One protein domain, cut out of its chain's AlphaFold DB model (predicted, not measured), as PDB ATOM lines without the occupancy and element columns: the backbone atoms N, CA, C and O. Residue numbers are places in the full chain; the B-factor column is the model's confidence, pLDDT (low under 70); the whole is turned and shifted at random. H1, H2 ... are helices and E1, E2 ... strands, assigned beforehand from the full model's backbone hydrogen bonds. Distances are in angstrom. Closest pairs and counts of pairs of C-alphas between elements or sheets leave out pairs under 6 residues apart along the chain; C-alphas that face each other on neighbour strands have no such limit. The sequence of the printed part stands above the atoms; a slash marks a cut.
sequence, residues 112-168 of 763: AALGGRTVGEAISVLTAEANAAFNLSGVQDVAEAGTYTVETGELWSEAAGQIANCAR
ATOM      1  N   ALA A 112     287.623 287.139 467.331       59.84
ATOM      2  CA  ALA A 112     288.371 287.550 468.505       59.84
ATOM      3  C   ALA A 112     287.446 287.341 469.705       59.84
ATOM      4  O   ALA A 112     286.534 288.132 469.891       59.84
ATOM      5  N   ALA A 113     287.638 286.237 470.438       67.25
ATOM      6  CA  ALA A 113     287.023 285.914 471.727       67.25
ATOM      7  C   ALA A 113     285.564 286.397 471.933       67.25
ATOM      8  O   ALA A 113     285.310 287.574 472.169       67.25
ATOM      9  N   LEU A 114     284.595 285.481 472.039       77.62
ATOM     10  CA  LEU A 114     283.185 285.778 472.374       77.62
ATOM     11  C   LEU A 114     282.957 286.349 473.800       77.62
ATOM     12  O   LEU A 114     281.840 286.310 474.311       77.62
ATOM     13  N   GLY A 115     284.000 286.865 474.452       79.50
ATOM     14  CA  GLY A 115     283.957 287.425 475.793       79.50
ATOM     15  C   GLY A 115     283.100 288.689 475.907       79.50
ATOM     16  O   GLY A 115     282.840 289.402 474.934       79.50
ATOM     17  N   GLY A 116     282.635 288.961 477.129       79.25
ATOM     18  CA  GLY A 116     281.776 290.114 477.417       79.25
ATOM     19  C   GLY A 116     280.351 289.967 476.877       79.25
ATOM     20  O   GLY A 116     279.694 290.981 476.622       79.25
ATOM     21  N   ARG A 117     279.911 288.721 476.667       86.44
ATOM     22  CA  ARG A 117     278.564 288.318 476.254       86.44
ATOM     23  C   ARG A 117     278.006 287.299 477.240       86.44
ATOM     24  O   ARG A 117     278.768 286.579 477.890       86.44
ATOM     25  N   THR A 118     276.687 287.182 477.318       90.19
ATOM     26  CA  THR A 118     276.078 285.986 477.911       90.19
ATOM     27  C   THR A 118     276.285 284.784 476.984       90.19
ATOM     28  O   THR A 118     276.559 284.917 475.787       90.19
ATOM     29  N   VAL A 119     276.118 283.577 477.517       91.25
ATOM     30  CA  VAL A 119     276.140 282.350 476.711       91.25
ATOM     31  C   VAL A 119     275.026 282.351 475.654       91.25
ATOM     32  O   VAL A 119     275.252 281.930 474.517       91.25
ATOM     33  N   GLY A 120     273.846 282.873 476.002       94.50
ATOM     34  CA  GLY A 120     272.721 283.012 475.078       94.50
ATOM     35  C   GLY A 120     273.032 283.962 473.920       94.50
ATOM     36  O   GLY A 120     272.809 283.619 472.755       94.50
ATOM     37  N   GLU A 121     273.627 285.119 474.210       92.06
ATOM     38  CA  GLU A 121     274.091 286.078 473.205       92.06
ATOM     39  C   GLU A 121     275.174 285.478 472.300       92.06
ATOM     40  O   GLU A 121     275.097 285.619 471.079       92.06
ATOM     41  N   ALA A 122     276.165 284.788 472.875       91.25
ATOM     42  CA  ALA A 122     277.249 284.158 472.126       91.25
ATOM     43  C   ALA A 122     276.711 283.136 471.108       91.25
ATOM     44  O   ALA A 122     277.004 283.238 469.914       91.25
ATOM     45  N   ILE A 123     275.852 282.208 471.544       94.06
ATOM     46  CA  ILE A 123     275.253 281.200 470.655       94.06
ATOM     47  C   ILE A 123     274.312 281.852 469.631       94.06
ATOM     48  O   ILE A 123     274.308 281.452 468.464       94.06
ATOM     49  N   SER A 124     273.548 282.876 470.016       93.56
ATOM     50  CA  SER A 124     272.678 283.614 469.088       93.56
ATOM     51  C   SER A 124     273.477 284.254 467.955       93.56
ATOM     52  O   SER A 124     273.099 284.167 466.787       93.56
ATOM     53  N   VAL A 125     274.622 284.845 468.293       89.25
ATOM     54  CA  VAL A 125     275.528 285.493 467.346       89.25
ATOM     55  C   VAL A 125     276.194 284.483 466.400       89.25
ATOM     56  O   VAL A 125     276.299 284.775 465.207       89.25
ATOM     57  N   LEU A 126     276.600 283.305 466.893       91.12
ATOM     58  CA  LEU A 126     277.102 282.209 466.049       91.12
ATOM     59  C   LEU A 126     276.013 281.668 465.117       91.12
ATOM     60  O   LEU A 126     276.247 281.430 463.935       91.12
ATOM     61  N   THR A 127     274.797 281.508 465.638       93.88
ATOM     62  CA  THR A 127     273.667 280.972 464.872       93.88
ATOM     63  C   THR A 127     273.231 281.937 463.778       93.88
ATOM     64  O   THR A 127     272.998 281.510 462.654       93.88
ATOM     65  N   ALA A 128     273.171 283.241 464.065       90.31
ATOM     66  CA  ALA A 128     272.819 284.252 463.072       90.31
ATOM     67  C   ALA A 128     273.835 284.331 461.920       90.31
ATOM     68  O   ALA A 128     273.456 284.622 460.787       90.31
ATOM     69  N   GLU A 129     275.108 284.051 462.203       87.19
ATOM     70  CA  GLU A 129     276.159 283.961 461.190       87.19
ATOM     71  C   GLU A 129     276.015 282.724 460.309       87.19
ATOM     72  O   GLU A 129     276.025 282.840 459.086       87.19
ATOM     73  N   ALA A 130     275.844 281.557 460.931       90.69
ATOM     74  CA  ALA A 130     275.667 280.306 460.210       90.69
ATOM     75  C   ALA A 130     274.371 280.319 459.381       90.69
ATOM     76  O   ALA A 130     274.361 279.920 458.215       90.69
ATOM     77  N   ASN A 131     273.266 280.781 459.978       91.31
ATOM     78  CA  ASN A 131     271.967 280.923 459.334       91.31
ATOM     79  C   ASN A 131     271.011 281.828 460.142       91.31
ATOM     80  O   ASN A 131     270.327 281.380 461.066       91.31
ATOM     81  N   ALA A 132     270.862 283.085 459.716       90.44
ATOM     82  CA  ALA A 132     269.973 284.075 460.338       90.44
ATOM     83  C   ALA A 132     268.474 283.719 460.338       90.44
ATOM     84  O   ALA A 132     267.672 284.424 460.944       90.44
ATOM     85  N   ALA A 133     268.066 282.649 459.653       92.62
ATOM     86  CA  ALA A 133     266.666 282.284 459.507       92.62
ATOM     87  C   ALA A 133     266.181 281.248 460.544       92.62
ATOM     88  O   ALA A 133     265.104 280.668 460.363       92.62
ATOM     89  N   PHE A 134     266.970 280.981 461.590       94.31
ATOM     90  CA  PHE A 134     266.554 280.218 462.769       94.31
ATOM     91  C   PHE A 134     265.840 281.113 463.790       94.31
ATOM     92  O   PHE A 134     266.231 282.254 464.019       94.31
ATOM     93  N   ASN A 135     264.800 280.581 464.431       96.56
ATOM     94  CA  ASN A 135     264.149 281.229 465.561       96.56
ATOM     95  C   ASN A 135     265.000 281.060 466.830       96.56
ATOM     96  O   ASN A 135     265.269 279.936 467.251       96.56
ATOM     97  N   LEU A 136     265.371 282.181 467.448       96.81
ATOM     98  CA  LEU A 136     266.202 282.242 468.654       96.81
ATOM     99  C   LEU A 136     265.396 282.566 469.925       96.81
ATOM    100  O   LEU A 136     265.976 282.739 470.990       96.81
ATOM    101  N   SER A 137     264.060 282.631 469.858       96.56
ATOM    102  CA  SER A 137     263.213 283.010 471.002       96.56
ATOM    103  C   SER A 137     263.281 282.043 472.194       96.56
ATOM    104  O   SER A 137     262.788 282.372 473.268       96.56
ATOM    105  N   GLY A 138     263.813 280.834 471.995       96.06
ATOM    106  CA  GLY A 138     264.007 279.824 473.037       96.06
ATOM    107  C   GLY A 138     265.399 279.834 473.674       96.06
ATOM    108  O   GLY A 138     265.699 278.945 474.472       96.06
ATOM    109  N   VAL A 139     266.264 280.779 473.303       97.50
ATOM    110  CA  VAL A 139     267.622 280.908 473.841       97.50
ATOM    111  C   VAL A 139     267.581 281.730 475.128       97.50
ATOM    112  O   VAL A 139     267.165 282.884 475.106       97.50
ATOM    113  N   GLN A 140     267.998 281.135 476.247       95.50
ATOM    114  CA  GLN A 140     268.072 281.809 477.547       95.50
ATOM    115  C   GLN A 140     269.496 282.278 477.865       95.50
ATOM    116  O   GLN A 140     270.474 281.628 477.500       95.50
ATOM    117  N   ASP A 141     269.616 283.351 478.644       90.94
ATOM    118  CA  ASP A 141     270.890 283.785 479.222       90.94
ATOM    119  C   ASP A 141     271.228 282.945 480.461       90.94
ATOM    120  O   ASP A 141     271.020 283.343 481.602       90.94
ATOM    121  N   VAL A 142     271.707 281.724 480.218       89.50
ATOM    122  CA  VAL A 142     271.947 280.701 481.253       89.50
ATOM    123  C   VAL A 142     273.166 280.975 482.141       89.50
ATOM    124  O   VAL A 142     273.205 280.518 483.280       89.50
ATOM    125  N   ALA A 143     274.162 281.695 481.624       87.50
ATOM    126  CA  ALA A 143     275.395 282.070 482.312       87.50
ATOM    127  C   ALA A 143     276.089 283.220 481.562       87.50
ATOM    128  O   ALA A 143     275.780 283.488 480.394       87.50
ATOM    129  N   GLU A 144     277.070 283.858 482.199       82.94
ATOM    130  CA  GLU A 144     278.050 284.666 481.470       82.94
ATOM    131  C   GLU A 144     278.973 283.754 480.652       82.94
ATOM    132  O   GLU A 144     279.364 282.676 481.111       82.94
ATOM    133  N   ALA A 145     279.311 284.160 479.427       73.81
ATOM    134  CA  ALA A 145     280.260 283.410 478.622       73.81
ATOM    135  C   ALA A 145     281.687 283.703 479.102       73.81
ATOM    136  O   ALA A 145     282.118 284.858 479.176       73.81
ATOM    137  N   GLY A 146     282.445 282.638 479.369       76.94
ATOM    138  CA  GLY A 146     283.901 282.729 479.421       76.94
ATOM    139  C   GLY A 146     284.477 283.174 478.071       76.94
ATOM    140  O   GLY A 146     283.778 283.295 477.062       76.94
ATOM    141  N   THR A 147     285.786 283.398 478.022       80.62
ATOM    142  CA  THR A 147     286.449 283.678 476.745       80.62
ATOM    143  C   THR A 147     286.551 282.401 475.924       80.62
ATOM    144  O   THR A 147     287.330 281.507 476.256       80.62
ATOM    145  N   TYR A 148     285.785 282.352 474.836       82.94
ATOM    146  CA  TYR A 148     285.805 281.283 473.847       82.94
ATOM    147  C   TYR A 148     286.181 281.845 472.472       82.94
ATOM    148  O   TYR A 148     285.645 282.869 472.051       82.94
ATOM    149  N   THR A 149     287.122 281.199 471.787       80.94
ATOM    150  CA  THR A 149     287.588 281.584 470.447       80.94
ATOM    151  C   THR A 149     287.156 280.503 469.476       80.94
ATOM    152  O   THR A 149     287.459 279.343 469.726       80.94
ATOM    153  N   VAL A 150     286.466 280.894 468.405       83.06
ATOM    154  CA  VAL A 150     286.109 279.979 467.314       83.06
ATOM    155  C   VAL A 150     287.339 279.787 466.434       83.06
ATOM    156  O   VAL A 150     287.915 280.775 465.966       83.06
ATOM    157  N   GLU A 151     287.745 278.540 466.210       82.62
ATOM    158  CA  GLU A 151     288.863 278.230 465.318       82.62
ATOM    159  C   GLU A 151     288.434 278.257 463.842       82.62
ATOM    160  O   GLU A 151     287.281 278.011 463.482       82.62
ATOM    161  N   THR A 152     289.370 278.568 462.939       79.00
ATOM    162  CA  THR A 152     289.076 278.574 461.501       79.00
ATOM    163  C   THR A 152     288.639 277.186 461.031       79.00
ATOM    164  O   THR A 152     289.422 276.239 461.069       79.00
ATOM    165  N   GLY A 153     287.414 277.092 460.511       82.12
ATOM    166  CA  GLY A 153     286.844 275.837 460.016       82.12
ATOM    167  C   GLY A 153     286.165 274.980 461.087       82.12
ATOM    168  O   GLY A 153     285.704 273.891 460.752       82.12
ATOM    169  N   GLU A 154     286.080 275.460 462.330       89.44
ATOM    170  CA  GLU A 154     285.292 274.822 463.383       89.44
ATOM    171  C   GLU A 154     283.800 274.806 463.018       89.44
ATOM    172  O   GLU A 154     283.256 275.783 462.486       89.44
ATOM    173  N   LEU A 155     283.136 273.677 463.281       92.94
ATOM    174  CA  LEU A 155     281.710 273.529 463.007       92.94
ATOM    175  C   LEU A 155     280.879 274.299 464.038       92.94
ATOM    176  O   LEU A 155     281.233 274.388 465.215       92.94
ATOM    177  N   TRP A 156     279.713 274.798 463.622       94.75
ATOM    178  CA  TRP A 156     278.796 275.475 464.542       94.75
ATOM    179  C   TRP A 156     278.396 274.579 465.719       94.75
ATOM    180  O   TRP A 156     278.338 275.048 466.853       94.75
ATOM    181  N   SER A 157     278.133 273.297 465.465       94.62
ATOM    182  CA  SER A 157     277.694 272.343 466.483       94.62
ATOM    183  C   SER A 157     278.778 272.038 467.514       94.62
ATOM    184  O   SER A 157     278.454 271.881 468.692       94.62
ATOM    185  N   GLU A 158     280.047 272.022 467.104       92.88
ATOM    186  CA  GLU A 158     281.198 271.873 467.999       92.88
ATOM    187  C   GLU A 158     281.324 273.106 468.899       92.88
ATOM    188  O   GLU A 158     281.288 272.980 470.127       92.88
ATOM    189  N   ALA A 159     281.324 274.299 468.297       92.56
ATOM    190  CA  ALA A 159     281.469 275.544 469.039       92.56
ATOM    191  C   ALA A 159     280.304 275.815 469.999       92.56
ATOM    192  O   ALA A 159     280.496 276.049 471.196       92.56
ATOM    193  N   ALA A 160     279.066 275.744 469.504       94.62
ATOM    194  CA  ALA A 160     277.880 275.965 470.322       94.62
ATOM    195  C   ALA A 160     277.717 274.876 471.398       94.62
ATOM    196  O   ALA A 160     277.313 275.185 472.522       94.62
ATOM    197  N   GLY A 161     278.060 273.622 471.080       94.62
ATOM    198  CA  GLY A 161     278.027 272.508 472.024       94.62
ATOM    199  C   GLY A 161     279.025 272.685 473.168       94.62
ATOM    200  O   GLY A 161     278.654 272.515 474.332       94.62
ATOM    201  N   GLN A 162     280.261 273.100 472.870       92.81
ATOM    202  CA  GLN A 162     281.270 273.394 473.889       92.81
ATOM    203  C   GLN A 162     280.861 274.579 474.772       92.81
ATOM    204  O   GLN A 162     280.935 274.480 475.997       92.81
ATOM    205  N   ILE A 163     280.371 275.670 474.175       93.00
ATOM    206  CA  ILE A 163     279.875 276.832 474.921       93.00
ATOM    207  C   ILE A 163     278.728 276.423 475.868       93.00
ATOM    208  O   ILE A 163     278.739 276.790 477.047       93.00
ATOM    209  N   ALA A 164     277.765 275.625 475.390       95.06
ATOM    210  CA  ALA A 164     276.657 275.129 476.208       95.06
ATOM    211  C   ALA A 164     277.131 274.190 477.332       95.06
ATOM    212  O   ALA A 164     276.656 274.298 478.464       95.06
ATOM    213  N   ASN A 165     278.099 273.313 477.050       94.44
ATOM    214  CA  ASN A 165     278.720 272.437 478.042       94.44
ATOM    215  C   ASN A 165     279.377 273.240 479.172       94.44
ATOM    216  O   ASN A 165     279.040 273.027 480.336       94.44
ATOM    217  N   CYS A 166     280.239 274.213 478.852       92.69
ATOM    218  CA  CYS A 166     280.912 275.055 479.851       92.69
ATOM    219  C   CYS A 166     279.927 275.836 480.740       92.69
ATOM    220  O   CYS A 166     280.192 276.071 481.922       92.69
ATOM    221  N   ALA A 167     278.762 276.186 480.194       92.88
ATOM    222  CA  ALA A 167     277.677 276.861 480.902       92.88
ATOM    223  C   ALA A 167     276.763 275.924 481.712       92.88
ATOM    224  O   ALA A 167     275.815 276.394 482.342       92.88
ATOM    225  N   ARG A 168     277.001 274.602 481.669       95.19
ATOM    226  CA  ARG A 168     276.107 273.567 482.215       95.19
ATOM    227  C   ARG A 168     274.670 273.709 481.687       95.19
ATOM    228  O   ARG A 168     273.693 273.677 482.442       95.19
TER     229      ARG A 168
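This is residues 112 to 168 of the 763 residues of an uncharacterized protein of Acidobacteria bacterium (UniProt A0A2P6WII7). Two helices, H1 and H2, lie side by side and run opposite ways. The short strand E1 lies along another side of H1, and residues 140 to 155 loop from it past the first end of H1 and round to H2. The printed part has 57 residues, with H1, E1 and H2 in that order, and is mostly helix. It is compact, with a radius of gyration of the C-alphas of 10.5 A, and rounded, spanning 26 by 26 by 18 A.

H1, residues 119 to 131, is 17.9 A long and begins at C-alpha 119 (276.140, 282.350, 476.711). E1 is residues 135 to 139, 9.0 A. H2, residues 156 to 166, is 15.5 A long and ends at C-alpha 166 (280.912, 275.055, 479.851).

H1 and H2 touch at a shallow tilt of 5 degrees, opposite ways; their closest C-alphas, of Ile 123 and Ala 160, are 5.9 A apart. The closest C-alphas of H1 and E1, of Gly 120 and Val 139, are 5.7 A apart. E1 pairs with no named strand and is apart from H2. Every O i to N i+4 pair is within hydrogen-bond range in H1 and H2.

The C-alphas farthest apart, of Ser 137 and Thr 152, are 27.9 A apart. The printed part has no cut. The link from H1 to E1 is tight; that from E1 to H2 is long. Residues 112 to 113 have pLDDT under 70.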